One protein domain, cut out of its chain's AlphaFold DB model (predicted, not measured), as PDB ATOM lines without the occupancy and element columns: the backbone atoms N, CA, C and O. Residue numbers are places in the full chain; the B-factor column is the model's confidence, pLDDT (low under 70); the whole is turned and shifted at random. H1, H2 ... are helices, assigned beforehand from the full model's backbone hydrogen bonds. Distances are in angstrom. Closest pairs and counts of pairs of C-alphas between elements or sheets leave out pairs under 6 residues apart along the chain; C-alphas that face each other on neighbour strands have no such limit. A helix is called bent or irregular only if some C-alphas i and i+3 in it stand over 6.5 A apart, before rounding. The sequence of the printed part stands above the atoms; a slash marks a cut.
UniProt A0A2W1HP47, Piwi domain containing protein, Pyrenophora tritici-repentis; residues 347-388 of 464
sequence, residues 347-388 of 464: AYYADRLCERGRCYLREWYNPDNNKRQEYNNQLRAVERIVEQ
ATOM      1  N   ALA A 347     -36.286  40.611 -25.393       81.31
ATOM      2  CA  ALA A 347     -36.868  40.659 -26.736       81.31
ATOM      3  C   ALA A 347     -36.270  41.802 -27.576       81.31
ATOM      4  O   ALA A 347     -36.045  41.638 -28.773       81.31
ATOM      5  N   TYR A 348     -35.946  42.944 -26.956       77.69
ATOM      6  CA  TYR A 348     -35.242  44.039 -27.625       77.69
ATOM      7  C   TYR A 348     -33.810  43.673 -28.031       77.69
ATOM      8  O   TYR A 348     -33.402  44.004 -29.147       77.69
ATOM      9  N   TYR A 349     -33.056  42.975 -27.178       76.69
ATOM     10  CA  TYR A 349     -31.722  42.493 -27.538       76.69
ATOM     11  C   TYR A 349     -31.775  41.431 -28.642       76.69
ATOM     12  O   TYR A 349     -31.004  41.536 -29.595       76.69
ATOM     13  N   ALA A 350     -32.741  40.508 -28.614       80.62
ATOM     14  CA  ALA A 350     -32.976  39.561 -29.707       80.62
ATOM     15  C   ALA A 350     -33.303  40.271 -31.041       80.62
ATOM     16  O   ALA A 350     -32.694  39.966 -32.066       80.62
ATOM     17  N   ASP A 351     -34.178  41.288 -31.035       72.94
ATOM     18  CA  ASP A 351     -34.482  42.130 -32.212       72.94
ATOM     19  C   ASP A 351     -33.193  42.771 -32.780       72.94
ATOM     20  O   ASP A 351     -32.950  42.751 -33.992       72.94
ATOM     21  N   ARG A 352     -32.320  43.301 -31.904       77.38
ATOM     22  CA  ARG A 352     -31.034  43.918 -32.286       77.38
ATOM     23  C   ARG A 352     -29.999  42.910 -32.778       77.38
ATOM     24  O   ARG A 352     -29.258  43.231 -33.712       77.38
ATOM     25  N   LEU A 353     -29.967  41.705 -32.216       70.44
ATOM     26  CA  LEU A 353     -29.130  40.612 -32.701       70.44
ATOM     27  C   LEU A 353     -29.578  40.167 -34.097       70.44
ATOM     28  O   LEU A 353     -28.753  40.047 -35.000       70.44
ATOM     29  N   CYS A 354     -30.886  40.024 -34.326       73.88
ATOM     30  CA  CYS A 354     -31.439  39.721 -35.643       73.88
ATOM     31  C   CYS A 354     -31.192  40.847 -36.664       73.88
ATOM     32  O   CYS A 354     -30.890  40.567 -37.826       73.88
ATOM     33  N   GLU A 355     -31.273  42.124 -36.269       68.06
ATOM     34  CA  GLU A 355     -30.825  43.244 -37.111       68.06
ATOM     35  C   GLU A 355     -29.330  43.146 -37.458       68.06
ATOM     36  O   GLU A 355     -28.962  43.365 -38.614       68.06
ATOM     37  N   ARG A 356     -28.472  42.791 -36.491       68.19
ATOM     38  CA  ARG A 356     -27.026  42.619 -36.696       68.19
ATOM     39  C   ARG A 356     -26.714  41.441 -37.621       68.19
ATOM     40  O   ARG A 356     -25.970  41.623 -38.584       68.19
ATOM     41  N   GLY A 357     -27.328  40.279 -37.400       68.12
ATOM     42  CA  GLY A 357     -27.169  39.095 -38.246       68.12
ATOM     43  C   GLY A 357     -27.568  39.363 -39.699       68.12
ATOM     44  O   GLY A 357     -26.823  39.023 -40.615       68.12
ATOM     45  N   ARG A 358     -28.664  40.101 -39.934       66.12
ATOM     46  CA  ARG A 358     -29.050  40.571 -41.282       66.12
ATOM     47  C   ARG A 358     -27.998  41.474 -41.941       66.12
ATOM     48  O   ARG A 358     -27.937  41.513 -43.168       66.12
ATOM     49  N   CYS A 359     -27.174  42.199 -41.177       66.75
ATOM     50  CA  CYS A 359     -26.059  42.973 -41.735       66.75
ATOM     51  C   CYS A 359     -24.892  42.083 -42.182       66.75
ATOM     52  O   CYS A 359     -24.313  42.366 -43.230       66.75
ATOM     53  N   TYR A 360     -24.574  41.014 -41.445       66.19
ATOM     54  CA  TYR A 360     -23.555  40.040 -41.853       66.19
ATOM     55  C   TYR A 360     -24.030  39.201 -43.048       66.19
ATOM     56  O   TYR A 360     -23.330  39.109 -44.053       66.19
ATOM     57  N   LEU A 361     -25.271  38.707 -43.003       66.62
ATOM     58  CA  LEU A 361     -25.910  37.922 -44.068       66.62
ATOM     59  C   LEU A 361     -26.247  38.735 -45.338       66.62
ATOM     60  O   LEU A 361     -26.699  38.175 -46.338       66.62
ATOM     61  N   ARG A 362     -26.042  40.060 -45.328       68.75
ATOM     62  CA  ARG A 362     -26.427  40.969 -46.422       68.75
ATOM     63  C   ARG A 362     -25.828  40.575 -47.774       68.75
ATOM     64  O   ARG A 362     -26.492  40.762 -48.793       68.75
ATOM     65  N   GLU A 363     -24.603  40.057 -47.779       66.56
ATOM     66  CA  GLU A 363     -23.885  39.660 -48.998       66.56
ATOM     67  C   GLU A 363     -24.560  38.484 -49.721       66.56
ATOM     68  O   GLU A 363     -24.455  38.385 -50.936       66.56
ATOM     69  N   TRP A 364     -25.338  37.664 -49.006       70.25
ATOM     70  CA  TRP A 364     -26.076  36.527 -49.564       70.25
ATOM     71  C   TRP A 364     -27.580  36.806 -49.727       70.25
ATOM     72  O   TRP A 364     -28.201  36.281 -50.648       70.25
ATOM     73  N   TYR A 365     -28.165  37.708 -48.926       62.09
ATOM     74  CA  TYR A 365     -29.536  38.198 -49.153       62.09
ATOM     75  C   TYR A 365     -29.665  39.163 -50.341       62.09
ATOM     76  O   TYR A 365     -30.739  39.271 -50.933       62.09
ATOM     77  N   ASN A 366     -28.605  39.901 -50.680       65.19
ATOM     78  CA  ASN A 366     -28.578  40.803 -51.832       65.19
ATOM     79  C   ASN A 366     -27.164  40.850 -52.450       65.19
ATOM     80  O   ASN A 366     -26.499  41.889 -52.347       65.19
ATOM     81  N   PRO A 367     -26.704  39.734 -53.053       69.00
ATOM     82  CA  PRO A 367     -25.381  39.623 -53.660       69.00
ATOM     83  C   PRO A 367     -25.232  40.538 -54.874       69.00
ATOM     84  O   PRO A 367     -26.192  40.792 -55.610       69.00
ATOM     85  N   ASP A 368     -24.000  40.978 -55.117       71.94
ATOM     86  CA  ASP A 368     -23.599  41.486 -56.428       71.94
ATOM     87  C   ASP A 368     -23.489  40.346 -57.463       71.94
ATOM     88  O   ASP A 368     -23.701  39.165 -57.169       71.94
ATOM     89  N   ASN A 369     -23.184  40.701 -58.712       77.44
ATOM     90  CA  ASN A 369     -23.095  39.727 -59.799       77.44
ATOM     91  C   ASN A 369     -21.981  38.690 -59.584       77.44
ATOM     92  O   ASN A 369     -22.168  37.541 -59.978       77.44
ATOM     93  N   ASN A 370     -20.870  39.062 -58.943       79.88
ATOM     94  CA  ASN A 370     -19.713  38.191 -58.752       79.88
ATOM     95  C   ASN A 370     -20.015  37.169 -57.653       79.88
ATOM     96  O   ASN A 370     -19.924  35.968 -57.894       79.88
ATOM     97  N   LYS A 371     -20.500  37.625 -56.488       75.25
ATOM     98  CA  LYS A 371     -20.928  36.741 -55.388       75.25
ATOM     99  C   LYS A 371     -22.077  35.818 -55.794       75.25
ATOM    100  O   LYS A 371     -22.145  34.669 -55.358       75.25
ATOM    101  N   ARG A 372     -22.963  36.280 -56.682       75.00
ATOM    102  CA  ARG A 372     -24.031  35.446 -57.249       75.00
ATOM    103  C   ARG A 372     -23.514  34.414 -58.259       75.00
ATOM    104  O   ARG A 372     -24.058  33.314 -58.307       75.00
ATOM    105  N   GLN A 373     -22.493  34.736 -59.053       78.00
ATOM    106  CA  GLN A 373     -21.824  33.763 -59.925       78.00
ATOM    107  C   GLN A 373     -21.057  32.715 -59.109       78.00
ATOM    108  O   GLN A 373     -21.211  31.531 -59.376       78.00
ATOM    109  N   GLU A 374     -20.315  33.131 -58.082       84.19
ATOM    110  CA  GLU A 374     -19.610  32.255 -57.134       84.19
ATOM    111  C   GLU A 374     -20.560  31.228 -56.499       84.19
ATOM    112  O   GLU A 374     -20.336  30.025 -56.630       84.19
ATOM    113  N   TYR A 375     -21.682  31.685 -55.924       82.50
ATOM    114  CA  TYR A 375     -22.721  30.807 -55.376       82.50
ATOM    115  C   TYR A 375     -23.287  29.831 -56.423       82.50
ATOM    116  O   TYR A 375     -23.364  28.630 -56.172       82.50
ATOM    117  N   ASN A 376     -23.662  30.324 -57.610       80.44
ATOM    118  CA  ASN A 376     -24.233  29.484 -58.670       80.44
ATOM    119  C   ASN A 376     -23.230  28.446 -59.206       80.44
ATOM    120  O   ASN A 376     -23.626  27.345 -59.579       80.44
ATOM    121  N   ASN A 377     -21.944  28.797 -59.276       84.31
ATOM    122  CA  ASN A 377     -20.884  27.904 -59.735       84.31
ATOM    123  C   ASN A 377     -20.604  26.810 -58.700       84.31
ATOM    124  O   ASN A 377     -20.447  25.651 -59.083       84.31
ATOM    125  N   GLN A 378     -20.601  27.158 -57.407       85.31
ATOM    126  CA  GLN A 378     -20.479  26.185 -56.324       85.31
ATOM    127  C   GLN A 378     -21.687  25.242 -56.283       85.31
ATOM    128  O   GLN A 378     -21.497  24.029 -56.229       85.31
ATOM    129  N   LEU A 379     -22.910  25.773 -56.391       80.50
ATOM    130  CA  LEU A 379     -24.137  24.974 -56.450       80.50
ATOM    131  C   LEU A 379     -24.059  23.937 -57.582       80.50
ATOM    132  O   LEU A 379     -24.146  22.743 -57.320       80.50
ATOM    133  N   ARG A 380     -23.716  24.371 -58.801       80.81
ATOM    134  CA  ARG A 380     -23.502  23.491 -59.967       80.81
ATOM    135  C   ARG A 380     -22.328  22.524 -59.837       80.81
ATOM    136  O   ARG A 380     -22.237  21.571 -60.611       80.81
ATOM    137  N   ALA A 381     -21.368  22.774 -58.951       86.62
ATOM    138  CA  ALA A 381     -20.323  21.805 -58.633       86.62
ATOM    139  C   ALA A 381     -20.861  20.734 -57.676       86.62
ATOM    140  O   ALA A 381     -20.673  19.549 -57.931       86.62
ATOM    141  N   VAL A 382     -21.589  21.142 -56.633       80.50
ATOM    142  CA  VAL A 382     -22.221  20.235 -55.665       80.50
ATOM    143  C   VAL A 382     -23.275  19.347 -56.337       80.50
ATOM    144  O   VAL A 382     -23.194  18.132 -56.179       80.50
ATOM    145  N   GLU A 383     -24.182  19.924 -57.133       79.12
ATOM    146  CA  GLU A 383     -25.209  19.218 -57.922       79.12
ATOM    147  C   GLU A 383     -24.587  18.108 -58.784       79.12
ATOM    148  O   GLU A 383     -24.941  16.942 -58.634       79.12
ATOM    149  N   ARG A 384     -23.578  18.435 -59.609       79.56
ATOM    150  CA  ARG A 384     -22.893  17.448 -60.466       79.56
ATOM    151  C   ARG A 384     -22.194  16.342 -59.678       79.56
ATOM    152  O   ARG A 384     -22.187  15.205 -60.132       79.56
ATOM    153  N   ILE A 385     -21.602  16.644 -58.520       83.94
ATOM    154  CA  ILE A 385     -20.971  15.609 -57.685       83.94
ATOM    155  C   ILE A 385     -22.045  14.678 -57.105       83.94
ATOM    156  O   ILE A 385     -21.816  13.475 -57.018       83.94
ATOM    157  N   VAL A 386     -23.202  15.199 -56.695       77.62
ATOM    158  CA  VAL A 386     -24.315  14.378 -56.185       77.62
ATOM    159  C   VAL A 386     -24.877  13.488 -57.301       77.62
ATOM    160  O   VAL A 386     -24.860  12.267 -57.161       77.62
ATOM    161  N   GLU A 387     -25.193  14.066 -58.463       75.31
ATOM    162  CA  GLU A 387     -25.654  13.346 -59.659       75.31
ATOM    163  C   GLU A 387     -24.668  12.250 -60.110       75.31
ATOM    164  O   GLU A 387     -25.073  11.119 -60.376       75.31
ATOM    165  N   GLN A 388     -23.360  12.533 -60.135       73.69
ATOM    166  CA  GLN A 388     -22.332  11.530 -60.442       73.69
ATOM    167  C   GLN A 388     -22.316  10.377 -59.428       73.69
ATOM    168  O   GLN A 388     -22.186   9.220 -59.824       73.69
TER     169      GLN A 388
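AT A GLANCE: This is residues 347 to 388 of the 464 residues of the protein "Piwi domain containing protein" of Pyrenophora tritici-repentis (UniProt A0A2W1HP47). Picture a wide, open V: the two longer helices, H1 and H3, are its arms, and the short helix H2 with its links makes the corner between them. The arms do not fold back on each other, and residues 347 to 362 and 376 to 388 stand free. The printed part has 42 residues with three named helices, in the order H1, H2, H3, and no named strand; the class is all helix. It is extended, with a radius of gyration of the C-alphas of 15.4 A, and the C-alphas span 48 by 22 by 8 A.

HOW THE PARTS SIT: Begin at the first printed residue with H1, residues 347 to 360, which touches no helix. Next comes H2, residues 362 to 365; H1 and H2 meet only through their link, a tight one of 1 residue, Leu 361. Go on over residues 366 to 368, a tight link of 3 residues, and you reach H3, residues 369 to 388. H2 and H3 are close but not clearly touching, with 2 pairs of C-alphas within 8 A; their closest C-alphas, those of Glu 363 and Lys 371, are 7.6 A apart. The centres of H2 and H3 are 16.8 A apart. H1 and H3 are apart, with no C-alpha of the one within 8 A of the other. In the backbone of H1, every pair of O of residue i and N of residue i+4 is within hydrogen-bond range, and in H3 it is 15 of 16; H2 is too short for such a pair, but its 1 pair of O of residue i and N of residue i+3 is within range.

IN THESE COORDINATES: Find C-alpha 347 at (-36.868, 40.659, -26.736); from there H1 runs 20.2 A to C-alpha 360 at (-23.555, 40.040, -41.853). H2 begins at Arg 362 and ends at Tyr 365. Look next for C-alpha 369 at (-23.095, 39.727, -59.799), where H3, the longest helix with 20 residues, begins. It runs 28.2 A to C-alpha 388 at (-22.332, 11.530, -60.442), and along the way y falls while x and z change little from end to end. No helix is bent or irregular.

THE WHOLE: The two C-alphas farthest apart are those of Tyr 348 and Gln 388, at 48.0 A. The printed part has no cut, and both links are tight. In the B-factor column the mean pLDDT of the printed part is 75.1; look at residues 355 to 363 and 365 to 367 for the 12 residues under 70, where the model's confidence is low.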